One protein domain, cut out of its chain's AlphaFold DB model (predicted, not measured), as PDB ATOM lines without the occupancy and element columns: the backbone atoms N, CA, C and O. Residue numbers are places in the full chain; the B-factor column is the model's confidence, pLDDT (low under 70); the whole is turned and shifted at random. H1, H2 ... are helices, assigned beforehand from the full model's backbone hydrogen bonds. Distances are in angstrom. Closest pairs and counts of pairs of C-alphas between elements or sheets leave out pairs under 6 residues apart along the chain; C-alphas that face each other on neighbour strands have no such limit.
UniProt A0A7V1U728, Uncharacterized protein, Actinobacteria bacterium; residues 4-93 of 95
ATOM      1  N   GLY A   4      26.577  -5.806 -45.637       86.88
ATOM      2  CA  GLY A   4      25.735  -4.966 -44.780       86.88
ATOM      3  C   GLY A   4      24.886  -5.796 -43.816       86.88
ATOM      4  O   GLY A   4      24.827  -5.494 -42.628       86.88
ATOM      5  N   TRP A   5      24.294  -6.894 -44.299       90.69
ATOM      6  CA  TRP A   5      23.518  -7.808 -43.454       90.69
ATOM      7  C   TRP A   5      24.384  -8.532 -42.429       90.69
ATOM      8  O   TRP A   5      23.979  -8.634 -41.277       90.69
ATOM      9  N   ALA A   6      25.572  -9.001 -42.818       89.44
ATOM     10  CA  ALA A   6      26.497  -9.643 -41.889       89.44
ATOM     11  C   ALA A   6      26.849  -8.704 -40.725       89.44
ATOM     12  O   ALA A   6      26.609  -9.052 -39.574       89.44
ATOM     13  N   LEU A   7      27.286  -7.476 -41.029       89.50
ATOM     14  CA  LEU A   7      27.630  -6.481 -40.009       89.50
ATOM     15  C   LEU A   7      26.438  -6.125 -39.111       89.50
ATOM     16  O   LEU A   7      26.592  -6.041 -37.896       89.50
ATOM     17  N   ALA A   8      25.248  -5.943 -39.690       89.31
ATOM     18  CA  ALA A   8      24.049  -5.618 -38.922       89.31
ATOM     19  C   ALA A   8      23.616  -6.763 -37.991       89.31
ATOM     20  O   ALA A   8      23.203  -6.517 -36.859       89.31
ATOM     21  N   LEU A   9      23.703  -8.012 -38.455       91.81
ATOM     22  CA  LEU A   9      23.346  -9.182 -37.653       91.81
ATOM     23  C   LEU A   9      24.384  -9.453 -36.560       91.81
ATOM     24  O   LEU A   9      23.989  -9.788 -35.448       91.81
ATOM     25  N   ASP A  10      25.672  -9.263 -36.844       92.06
ATOM     26  CA  ASP A  10      26.752  -9.423 -35.864       92.06
ATOM     27  C   ASP A  10      26.660  -8.369 -34.746       92.06
ATOM     28  O   ASP A  10      26.792  -8.690 -33.562       92.06
ATOM     29  N   ASP A  11      26.375  -7.114 -35.104       90.56
ATOM     30  CA  ASP A  11      26.141  -6.036 -34.139       90.56
ATOM     31  C   ASP A  11      24.875  -6.289 -33.302       90.56
ATOM     32  O   ASP A  11      24.899  -6.159 -32.075       90.56
ATOM     33  N   PHE A  12      23.780  -6.732 -33.930       91.50
ATOM     34  CA  PHE A  12      22.555  -7.071 -33.204       91.50
ATOM     35  C   PHE A  12      22.758  -8.255 -32.246       91.50
ATOM     36  O   PHE A  12      22.314  -8.205 -31.097       91.50
ATOM     37  N   GLU A  13      23.465  -9.296 -32.682       93.75
ATOM     38  CA  GLU A  13      23.806 -10.448 -31.851       93.75
ATOM     39  C   GLU A  13      24.665 -10.053 -30.648       93.75
ATOM     40  O   GLU A  13      24.300 -10.367 -29.513       93.75
ATOM     41  N   SER A  14      25.727  -9.277 -30.870       92.69
ATOM     42  CA  SER A  14      26.620  -8.799 -29.804       92.69
ATOM     43  C   SER A  14      25.861  -8.024 -28.717       92.69
ATOM     44  O   SER A  14      26.130  -8.164 -27.521       92.69
ATOM     45  N   ARG A  15      24.856  -7.232 -29.112       91.00
ATOM     46  CA  ARG A  15      23.992  -6.493 -28.176       91.00
ATOM     47  C   ARG A  15      23.079  -7.409 -27.378       91.00
ATOM     48  O   ARG A  15      22.933  -7.217 -26.172       91.00
ATOM     49  N   ILE A  16      22.469  -8.400 -28.031       93.81
ATOM     50  CA  ILE A  16      21.646  -9.397 -27.339       93.81
ATOM     51  C   ILE A  16      22.491 -10.126 -26.295       93.81
ATOM     52  O   ILE A  16      22.053 -10.259 -25.156       93.81
ATOM     53  N   GLU A  17      23.714 -10.529 -26.632       94.94
ATOM     54  CA  GLU A  17      24.614 -11.202 -25.691       94.94
ATOM     55  C   GLU A  17      24.987 -10.327 -24.489       94.94
ATOM     56  O   GLU A  17      25.032 -10.816 -23.355       94.94
ATOM     57  N   ALA A  18      25.216  -9.028 -24.708       93.44
ATOM     58  CA  ALA A  18      25.446  -8.077 -23.624       93.44
ATOM     59  C   ALA A  18      24.225  -7.983 -22.690       93.44
ATOM     60  O   ALA A  18      24.375  -8.070 -21.472       93.44
ATOM     61  N   ILE A  19      23.010  -7.907 -23.244       93.62
ATOM     62  CA  ILE A  19      21.762  -7.892 -22.462       93.62
ATOM     63  C   ILE A  19      21.564  -9.219 -21.713       93.62
ATOM     64  O   ILE A  19      21.211  -9.220 -20.534       93.62
ATOM     65  N   GLU A  20      21.816 -10.361 -22.352       95.00
ATOM     66  CA  GLU A  20      21.735 -11.686 -21.726       95.00
ATOM     67  C   GLU A  20      22.752 -11.834 -20.580       95.00
ATOM     68  O   GLU A  20      22.481 -12.498 -19.572       95.00
ATOM     69  N   ARG A  21      23.935 -11.220 -20.692       94.88
ATOM     70  CA  ARG A  21      24.921 -11.148 -19.604       94.88
ATOM     71  C   ARG A  21      24.447 -10.231 -18.478       94.88
ATOM     72  O   ARG A  21      24.494 -10.655 -17.322       94.88
ATOM     73  N   ALA A  22      23.936  -9.046 -18.794       94.31
ATOM     74  CA  ALA A  22      23.412  -8.104 -17.807       94.31
ATOM     75  C   ALA A  22      22.213  -8.683 -17.037       94.31
ATOM     76  O   ALA A  22      22.141  -8.565 -15.819       94.31
ATOM     77  N   LEU A  23      21.325  -9.424 -17.704       92.75
ATOM     78  CA  LEU A  23      20.214 -10.128 -17.056       92.75
ATOM     79  C   LEU A  23      20.668 -11.179 -16.037       92.75
ATOM     80  O   LEU A  23      19.960 -11.428 -15.062       92.75
ATOM     81  N   ARG A  24      21.826 -11.810 -16.265       92.25
ATOM     82  CA  ARG A  24      22.392 -12.825 -15.363       92.25
ATOM     83  C   ARG A  24      23.191 -12.219 -14.216       92.25
ATOM     84  O   ARG A  24      23.136 -12.736 -13.107       92.25
ATOM     85  N   THR A  25      23.955 -11.169 -14.496       93.69
ATOM     86  CA  THR A  25      24.955 -10.604 -13.571       93.69
ATOM     87  C   THR A  25      24.470  -9.353 -12.845       93.69
ATOM     88  O   THR A  25      24.986  -9.024 -11.785       93.69
ATOM     89  N   GLY A  26      23.469  -8.664 -13.394       89.88
ATOM     90  CA  GLY A  26      23.012  -7.357 -12.930       89.88
ATOM     91  C   GLY A  26      23.851  -6.174 -13.424       89.88
ATOM     92  O   GLY A  26      23.467  -5.046 -13.130       89.88
ATOM     93  N   ALA A  27      24.937  -6.407 -14.174       90.69
ATOM     94  CA  ALA A  27      25.833  -5.368 -14.689       90.69
ATOM     95  C   ALA A  27      25.231  -4.674 -15.926       90.69
ATOM     96  O   ALA A  27      25.558  -4.987 -17.072       90.69
ATOM     97  N   TRP A  28      24.275  -3.770 -15.703       87.81
ATOM     98  CA  TRP A  28      23.565  -3.057 -16.777       87.81
ATOM     99  C   TRP A  28      24.387  -1.919 -17.385       87.81
ATOM    100  O   TRP A  28      24.154  -1.540 -18.528       87.81
ATOM    101  N   GLU A  29      25.367  -1.411 -16.644       87.94
ATOM    102  CA  GLU A  29      26.347  -0.416 -17.075       87.94
ATOM    103  C   GLU A  29      27.220  -0.879 -18.251       87.94
ATOM    104  O   GLU A  29      27.723  -0.047 -19.002       87.94
ATOM    105  N   GLU A  30      27.364  -2.191 -18.452       84.94
ATOM    106  CA  GLU A  30      28.131  -2.777 -19.558       84.94
ATOM    107  C   GLU A  30      27.312  -2.931 -20.851       84.94
ATOM    108  O   GLU A  30      27.855  -3.318 -21.889       84.94
ATOM    109  N   VAL A  31      26.000  -2.662 -20.817       87.88
ATOM    110  CA  VAL A  31      25.141  -2.802 -21.997       87.88
ATOM    111  C   VAL A  31      25.364  -1.605 -22.929       87.88
ATOM    112  O   VAL A  31      25.079  -0.470 -22.543       87.88
ATOM    113  N   PRO A  32      25.840  -1.825 -24.169       83.62
ATOM    114  CA  PRO A  32      26.105  -0.736 -25.097       83.62
ATOM    115  C   PRO A  32      24.813  -0.019 -25.499       83.62
ATOM    116  O   PRO A  32      23.749  -0.630 -25.642       83.62
ATOM    117  N   ALA A  33      24.918   1.293 -25.724       81.06
ATOM    118  CA  ALA A  33      23.815   2.091 -26.239       81.06
ATOM    119  C   ALA A  33      23.371   1.587 -27.621       81.06
ATOM    120  O   ALA A  33      24.184   1.184 -28.454       81.06
ATOM    121  N   TRP A  34      22.065   1.644 -27.880       75.62
ATOM    122  CA  TRP A  34      21.521   1.231 -29.166       75.62
ATOM    123  C   TRP A  34      21.878   2.252 -30.248       75.62
ATOM    124  O   TRP A  34      21.433   3.398 -30.183       75.62
ATOM    125  N   SER A  35      22.627   1.841 -31.273       70.62
ATOM    126  CA  SER A  35      22.760   2.632 -32.498       70.62
ATOM    127  C   SER A  35      21.813   2.099 -33.569       70.62
ATOM    128  O   SER A  35      21.637   0.887 -33.723       70.62
ATOM    129  N   GLN A  36      21.166   3.003 -34.305       66.75
ATOM    130  CA  GLN A  36      20.455   2.600 -35.511       66.75
ATOM    131  C   GLN A  36      21.481   2.248 -36.595       66.75
ATOM    132  O   GLN A  36      22.482   2.959 -36.721       66.75
ATOM    133  N   PRO A  37      21.248   1.188 -37.387       64.31
ATOM    134  CA  PRO A  37      22.060   0.954 -38.565       64.31
ATOM    135  C   PRO A  37      21.948   2.171 -39.487       64.31
ATOM    136  O   PRO A  37      20.855   2.562 -39.894       64.31
ATOM    137  N   THR A  38      23.084   2.792 -39.796       63.16
ATOM    138  CA  THR A  38      23.178   3.972 -40.668       63.16
ATOM    139  C   THR A  38      23.028   3.636 -42.150       63.16
ATOM    140  O   THR A  38      22.899   4.537 -42.973       63.16
ATOM    141  N   GLU A  39      23.036   2.351 -42.505       71.31
ATOM    142  CA  GLU A  39      22.998   1.888 -43.887       71.31
ATOM    143  C   GLU A  39      21.651   1.233 -44.211       71.31
ATOM    144  O   GLU A  39      21.145   0.385 -43.469       71.31
ATOM    145  N   ARG A  40      21.051   1.628 -45.339       77.06
ATOM    146  CA  ARG A  40      19.810   1.023 -45.823       77.06
ATOM    147  C   ARG A  40      20.120  -0.373 -46.358       77.06
ATOM    148  O   ARG A  40      20.653  -0.516 -47.455       77.06
ATOM    149  N   LEU A  41      19.759  -1.394 -45.591       83.62
ATOM    150  CA  LEU A  41      19.882  -2.783 -46.018       83.62
ATOM    151  C   LEU A  41      18.871  -3.086 -47.135       83.62
ATOM    152  O   LEU A  41      17.703  -2.696 -47.061       83.62
ATOM    153  N   GLY A  42      19.325  -3.781 -48.178       87.19
ATOM    154  CA  GLY A  42      18.432  -4.400 -49.163       87.19
ATOM    155  C   GLY A  42      17.668  -5.593 -48.566       87.19
ATOM    156  O   GLY A  42      17.860  -5.920 -47.393       87.19
ATOM    157  N   PRO A  43      16.822  -6.283 -49.349       90.69
ATOM    158  CA  PRO A  43      16.150  -7.497 -48.888       90.69
ATOM    159  C   PRO A  43      17.162  -8.553 -48.401       90.69
ATOM    160  O   PRO A  43      18.196  -8.727 -49.055       90.69
ATOM    161  N   PRO A  44      16.903  -9.243 -47.275       91.94
ATOM    162  CA  PRO A  44      17.766 -10.322 -46.813       91.94
ATOM    163  C   PRO A  44      17.621 -11.554 -47.711       91.94
ATOM    164  O   PRO A  44      16.551 -11.830 -48.256       91.94
ATOM    165  N   SER A  45      18.688 -12.335 -47.809       94.88
ATOM    166  CA  SER A  45      18.611 -13.734 -48.234       94.88
ATOM    167  C   SER A  45      17.873 -14.586 -47.194       94.88
ATOM    168  O   SER A  45      17.719 -14.186 -46.041       94.88
ATOM    169  N   GLU A  46      17.447 -15.791 -47.573       96.06
ATOM    170  CA  GLU A  46      16.752 -16.723 -46.670       96.06
ATOM    171  C   GLU A  46      17.556 -17.016 -45.390       96.06
ATOM    172  O   GLU A  46      17.018 -16.958 -44.287       96.06
ATOM    173  N   ALA A  47      18.871 -17.222 -45.516       95.00
ATOM    174  CA  ALA A  47      19.752 -17.459 -44.373       95.00
ATOM    175  C   ALA A  47      19.869 -16.236 -43.441       95.00
ATOM    176  O   ALA A  47      19.903 -16.381 -42.219       95.00
ATOM    177  N   GLU A  48      19.914 -15.024 -44.000       94.81
ATOM    178  CA  GLU A  48      19.941 -13.776 -43.220       94.81
ATOM    179  C   GLU A  48      18.597 -13.535 -42.520       94.81
ATOM    180  O   GLU A  48      18.571 -13.125 -41.359       94.81
ATOM    181  N   ALA A  49      17.485 -13.846 -43.191       95.38
ATOM    182  CA  ALA A  49      16.146 -13.757 -42.621       95.38
ATOM    183  C   ALA A  49      15.952 -14.744 -41.460       95.38
ATOM    184  O   ALA A  49      15.401 -14.370 -40.423       95.38
ATOM    185  N   GLU A  50      16.441 -15.979 -41.595       97.31
ATOM    186  CA  GLU A  50      16.365 -16.970 -40.520       97.31
ATOM    187  C   GLU A  50      17.235 -16.569 -39.323       97.31
ATOM    188  O   GLU A  50      16.763 -16.565 -38.184       97.31
ATOM    189  N   ARG A  51      18.470 -16.108 -39.567       96.06
ATOM    190  CA  ARG A  51      19.325 -15.572 -38.496       96.06
ATOM    191  C   ARG A  51      18.645 -14.403 -37.778       96.06
ATOM    192  O   ARG A  51      18.614 -14.375 -36.548       96.06
ATOM    193  N   LEU A  52      18.024 -13.482 -38.517       94.81
ATOM    194  CA  LEU A  52      17.257 -12.380 -37.934       94.81
ATOM    195  C   LEU A  52      16.084 -12.879 -37.074       94.81
ATOM    196  O   LEU A  52      15.883 -12.366 -35.973       94.81
ATOM    197  N   ARG A  53      15.324 -13.888 -37.523       97.31
ATOM    198  CA  ARG A  53      14.219 -14.477 -36.741       97.31
ATOM    199  C   ARG A  53      14.695 -15.052 -35.410       97.31
ATOM    200  O   ARG A  53      14.040 -14.843 -34.381       97.31
ATOM    201  N   VAL A  54      15.829 -15.751 -35.414       97.62
ATOM    202  CA  VAL A  54      16.442 -16.293 -34.194       97.62
ATOM    203  C   VAL A  54      16.833 -15.161 -33.242       97.62
ATOM    204  O   VAL A  54      16.460 -15.191 -32.066       97.62
ATOM    205  N   LEU A  55      17.513 -14.126 -33.745       95.88
ATOM    206  CA  LEU A  55      17.927 -12.973 -32.939       95.88
ATOM    207  C   LEU A  55      16.726 -12.205 -32.362       95.88
ATOM    208  O   LEU A  55      16.702 -11.910 -31.169       95.88
ATOM    209  N   LEU A  56      15.675 -11.967 -33.150       95.94
ATOM    210  CA  LEU A  56      14.441 -11.332 -32.666       95.94
ATOM    211  C   LEU A  56      13.765 -12.154 -31.562       95.94
ATOM    212  O   LEU A  56      13.292 -11.601 -30.569       95.94
ATOM    213  N   SER A  57      13.766 -13.482 -31.687       97.81
ATOM    214  CA  SER A  57      13.210 -14.375 -30.665       97.81
ATOM    215  C   SER A  57      14.004 -14.322 -29.352       97.81
ATOM    216  O   SER A  57      13.415 -14.356 -28.265       97.81
ATOM    217  N   ARG A  58      15.337 -14.204 -29.429       97.56
ATOM    218  CA  ARG A  58      16.208 -13.984 -28.259       97.56
ATOM    219  C   ARG A  58      15.956 -12.617 -27.625       97.56
ATOM    220  O   ARG A  58      15.773 -12.538 -26.408       97.56
ATOM    221  N   ALA A  59      15.853 -11.562 -28.431       95.00
ATOM    222  CA  ALA A  59      15.546 -10.215 -27.957       95.00
ATOM    223  C   ALA A  59      14.193 -10.157 -27.224       95.00
ATOM    224  O   ALA A  59      14.100  -9.610 -26.125       95.00
ATOM    225  N   GLU A  60      13.157 -10.805 -27.762       97.31
ATOM    226  CA  GLU A  60      11.836 -10.871 -27.129       97.31
ATOM    227  C   GLU A  60      11.860 -11.637 -25.797       97.31
ATOM    228  O   GLU A  60      11.152 -11.302 -24.842       97.31
ATOM    229  N   ARG A  61      12.698 -12.673 -25.689       97.19
ATOM    230  CA  ARG A  61      12.933 -13.357 -24.412       97.19
ATOM    231  C   ARG A  61      13.579 -12.415 -23.397       97.19
ATOM    232  O   ARG A  61      13.089 -12.332 -22.271       97.19
ATOM    233  N   CYS A  62      14.621 -11.687 -23.792       95.19
ATOM    234  CA  CYS A  62      15.281 -10.708 -22.929       95.19
ATOM    235  C   CYS A  62      14.302  -9.632 -22.451       95.19
ATOM    236  O   CYS A  62      14.206  -9.385 -21.252       95.19
ATOM    237  N   ARG A  63      13.495  -9.075 -23.363       95.25
ATOM    238  CA  ARG A  63      12.459  -8.079 -23.049       95.25
ATOM    239  C   ARG A  63      11.498  -8.574 -21.969       95.25
ATOM    240  O   ARG A  63      11.253  -7.869 -20.991       95.25
ATOM    241  N   ARG A  64      10.981  -9.799 -22.109       97.56
ATOM    242  CA  ARG A  64      10.079 -10.403 -21.112       97.56
ATOM    243  C   ARG A  64      10.746 -10.564 -19.748       97.56
ATOM    244  O   ARG A  64      10.125 -10.269 -18.730       97.56
ATOM    245  N   LEU A  65      12.008 -10.989 -19.716       95.00
ATOM    246  CA  LEU A  65      12.761 -11.127 -18.467       95.00
ATOM    247  C   LEU A  65      13.009  -9.775 -17.788       95.00
ATOM    248  O   LEU A  65      12.843  -9.675 -16.572       95.00
ATOM    249  N   MET A  66      13.350  -8.744 -18.565       92.75
ATOM    250  CA  MET A  66      13.525  -7.375 -18.071       92.75
ATOM    251  C   MET A  66      12.235  -6.836 -17.457       92.75
ATOM    252  O   MET A  66      12.247  -6.370 -16.321       92.75
ATOM    253  N   LEU A  67      11.111  -6.953 -18.169       93.50
ATOM    254  CA  LEU A  67       9.806  -6.511 -17.671       93.50
ATOM    255  C   LEU A  67       9.428  -7.228 -16.372       93.50
ATOM    256  O   LEU A  67       9.103  -6.580 -15.382       93.50
ATOM    257  N   ALA A  68       9.591  -8.552 -16.326       91.94
ATOM    258  CA  ALA A  68       9.319  -9.317 -15.115       91.94
ATOM    259  C   ALA A  68      10.241  -8.910 -13.945       91.94
ATOM    260  O   ALA A  68       9.835  -8.944 -12.782       91.94
ATOM    261  N   ALA A  69      11.496  -8.534 -14.217       89.12
ATOM    262  CA  ALA A  69      12.408  -8.025 -13.195       89.12
ATOM    263  C   ALA A  69      11.963  -6.655 -12.658       89.12
ATOM    264  O   ALA A  69      11.977  -6.454 -11.440       89.12
ATOM    265  N   LEU A  70      11.512  -5.758 -13.537       89.88
ATOM    266  CA  LEU A  70      10.967  -4.452 -13.162       89.88
ATOM    267  C   LEU A  70       9.704  -4.593 -12.306       89.88
ATOM    268  O   LEU A  70       9.604  -3.953 -11.262       89.88
ATOM    269  N   GLU A  71       8.784  -5.485 -12.676       91.88
ATOM    270  CA  GLU A  71       7.570  -5.768 -11.901       91.88
ATOM    271  C   GLU A  71       7.894  -6.278 -10.489       91.88
ATOM    272  O   GLU A  71       7.344  -5.791  -9.495       91.88
ATOM    273  N   ARG A  72       8.850  -7.212 -10.368       89.19
ATOM    274  CA  ARG A  72       9.323  -7.699  -9.061       89.19
ATOM    275  C   ARG A  72       9.957  -6.584  -8.228       89.19
ATOM    276  O   ARG A  72       9.717  -6.513  -7.021       89.19
ATOM    277  N   GLY A  73      10.760  -5.726  -8.857       88.44
ATOM    278  CA  GLY A  73      11.377  -4.568  -8.210       88.44
ATOM    279  C   GLY A  73      10.336  -3.577  -7.688       88.44
ATOM    280  O   GLY A  73      10.370  -3.211  -6.513       88.44
ATOM    281  N   ALA A  74       9.355  -3.220  -8.516       84.12
ATOM    282  CA  ALA A  74       8.256  -2.335  -8.142       84.12
ATOM    283  C   ALA A  74       7.450  -2.891  -6.954       84.12
ATOM    284  O   ALA A  74       7.166  -2.167  -5.997       84.12
ATOM    285  N   GLY A  75       7.156  -4.196  -6.960       85.38
ATOM    286  CA  GLY A  75       6.486  -4.864  -5.843       85.38
ATOM    287  C   GLY A  75       7.283  -4.798  -4.535       85.38
ATOM    288  O   GLY A  75       6.705  -4.577  -3.468       85.38
ATOM    289  N   ARG A  76       8.614  -4.938  -4.599       89.31
ATOM    290  CA  ARG A  76       9.494  -4.795  -3.426       89.31
ATOM    291  C   ARG A  76       9.444  -3.377  -2.860       89.31
ATOM    292  O   ARG A  76       9.221  -3.218  -1.662       89.31
ATOM    293  N   ILE A  77       9.555  -2.365  -3.720       87.00
ATOM    294  CA  ILE A  77       9.487  -0.951  -3.323       87.00
ATOM    295  C   ILE A  77       8.140  -0.639  -2.656       87.00
ATOM    296  O   ILE A  77       8.106  -0.009  -1.599       87.00
ATOM    297  N   ALA A  78       7.027  -1.111  -3.224       84.12
ATOM    298  CA  ALA A  78       5.698  -0.901  -2.651       84.12
ATOM    299  C   ALA A  78       5.568  -1.508  -1.240       84.12
ATOM    300  O   ALA A  78       5.038  -0.859  -0.333       84.12
ATOM    301  N   ARG A  79       6.104  -2.718  -1.027       86.81
ATOM    302  CA  ARG A  79       6.137  -3.364   0.297       86.81
ATOM    303  C   ARG A  79       6.978  -2.571   1.293       86.81
ATOM    304  O   ARG A  79       6.510  -2.304   2.396       86.81
ATOM    305  N   GLU A  80       8.178  -2.146   0.908       91.31
ATOM    306  CA  GLU A  80       9.041  -1.324   1.768       91.31
ATOM    307  C   GLU A  80       8.368  -0.000   2.155       91.31
ATOM    308  O   GLU A  80       8.414   0.416   3.315       91.31
ATOM    309  N   GLN A  81       7.682   0.650   1.211       89.12
ATOM    310  CA  GLN A  81       6.911   1.857   1.498       89.12
ATOM    311  C   GLN A  81       5.753   1.593   2.468       89.12
ATOM    312  O   GLN A  81       5.526   2.416   3.358       89.12
ATOM    313  N   ALA A  82       5.037   0.474   2.332       89.06
ATOM    314  CA  ALA A  82       3.959   0.097   3.245       89.06
ATOM    315  C   ALA A  82       4.482  -0.130   4.672       89.06
ATOM    316  O   ALA A  82       3.927   0.429   5.619       89.06
ATOM    317  N   VAL A  83       5.605  -0.841   4.823       89.88
ATOM    318  CA  VAL A  83       6.277  -1.036   6.120       89.88
ATOM    319  C   VAL A  83       6.680   0.308   6.734       89.88
ATOM    320  O   VAL A  83       6.379   0.572   7.897       89.88
ATOM    321  N   ARG A  84       7.281   1.216   5.951       90.56
ATOM    322  CA  ARG A  84       7.650   2.567   6.421       90.56
ATOM    323  C   ARG A  84       6.443   3.423   6.823       90.56
ATOM    324  O   ARG A  84       6.587   4.306   7.669       90.56
ATOM    325  N   ARG A  85       5.274   3.234   6.203       89.25
ATOM    326  CA  ARG A  85       4.027   3.915   6.605       89.25
ATOM    327  C   ARG A  85       3.476   3.329   7.902       89.25
ATOM    328  O   ARG A  85       3.168   4.095   8.807       89.25
ATOM    329  N   ALA A  86       3.427   2.001   8.013       86.00
ATOM    330  CA  ALA A  86       2.978   1.314   9.220       86.00
ATOM    331  C   ALA A  86       3.840   1.692  10.436       86.00
ATOM    332  O   ALA A  86       3.303   2.105  11.459       86.00
ATOM    333  N   ALA A  87       5.171   1.662  10.300       87.06
ATOM    334  CA  ALA A  87       6.095   2.058  11.365       87.06
ATOM    335  C   ALA A  87       5.874   3.509  11.833       87.06
ATOM    336  O   ALA A  87       5.879   3.780  13.032       87.06
ATOM    337  N   ARG A  88       5.614   4.442  10.904       85.44
ATOM    338  CA  ARG A  88       5.260   5.829  11.250       85.44
ATOM    339  C   ARG A  88       3.931   5.924  11.995       85.44
ATOM    340  O   ARG A  88       3.850   6.675  12.959       85.44
ATOM    341  N   GLY A  89       2.926   5.150  11.587       82.56
ATOM    342  CA  GLY A  89       1.648   5.053  12.297       82.56
ATOM    343  C   GLY A  89       1.811   4.574  13.743       82.56
ATOM    344  O   GLY A  89       1.276   5.205  14.647       82.56
ATOM    345  N   TYR A  90       2.617   3.532  13.977       75.44
ATOM    346  CA  TYR A  90       2.909   3.033  15.329       75.44
ATOM    347  C   TYR A  90       3.647   4.050  16.206       75.44
ATOM    348  O   TYR A  90       3.323   4.189  17.381       75.44
ATOM    349  N   LEU A  91       4.614   4.784  15.649       72.25
ATOM    350  CA  LEU A  91       5.361   5.812  16.386       72.25
ATOM    351  C   LEU A  91       4.538   7.077  16.682       72.25
ATOM    352  O   LEU A  91       4.933   7.862  17.539       72.25
ATOM    353  N   SER A  92       3.419   7.277  15.981       66.19
ATOM    354  CA  SER A  92       2.559   8.464  16.108       66.19
ATOM    355  C   SER A  92       1.267   8.190  16.889       66.19
ATOM    356  O   SER A  92       0.436   9.088  17.015       66.19
ATOM    357  N   ALA A  93       1.063   6.963  17.379       57.94
ATOM    358  CA  ALA A  93      -0.121   6.604  18.148       57.94
ATOM    359  C   ALA A  93      -0.045   7.210  19.568       57.94
ATOM    360  O   ALA A  93       0.978   7.035  20.239       57.94
TER     361      ALA A  93
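This is residues 4 to 93 of the 95 residues of an uncharacterized protein of Actinobacteria bacterium (UniProt A0A7V1U728). One very long helix, H2, makes the long axis, and the shorter H1 lies side by side with its first part, running the same way; beyond that paired body the rest of H2, from residue 70 on, sticks out as a free arm. The link between the two helices, residues 26 to 45, has no named element and folds back from the end of H1 to the beginning of H2. The printed part has 90 residues with two named helices, H1 then H2 along the chain, and no named strand; the class is all helix. The whole is extended, with a radius of gyration of the C-alphas of 20.6 A and spans of 72 by 23 by 21 A, the length coming from H2.

H2, residues 46 to 91, is 67.9 A from first to last C-alpha; it begins at C-alpha 46 (16.752, -16.723, -46.670) and ends at C-alpha 91 (5.361, 5.812, 16.386). H1, residues 4 to 25, is 31.7 A long and begins at C-alpha 4 (25.735, -4.966, -44.780).

H2 touches H1 with residues 48 to 66 alone. The closest C-alphas of the two helices are those of Ile 16 and Ala 59, 6.2 A apart. Their lines stand at a shallow tilt of 29 degrees, and they run the same way. In H1 and H2 every O i to N i+4 pair is within hydrogen-bond range.

The two C-alphas farthest apart are those of Ser 45 and Ala 93, at 71.9 A. Residues 70 to 93, of which 70 to 91 belong to H2, stand free; the body without them spans 36 by 20 by 14 A. The link from H1 to H2 is long, with 20 residues. The printed part has no cut. The mean pLDDT of the printed part is 88.6, and residues 36 to 38 and 92 to 93 are under 70.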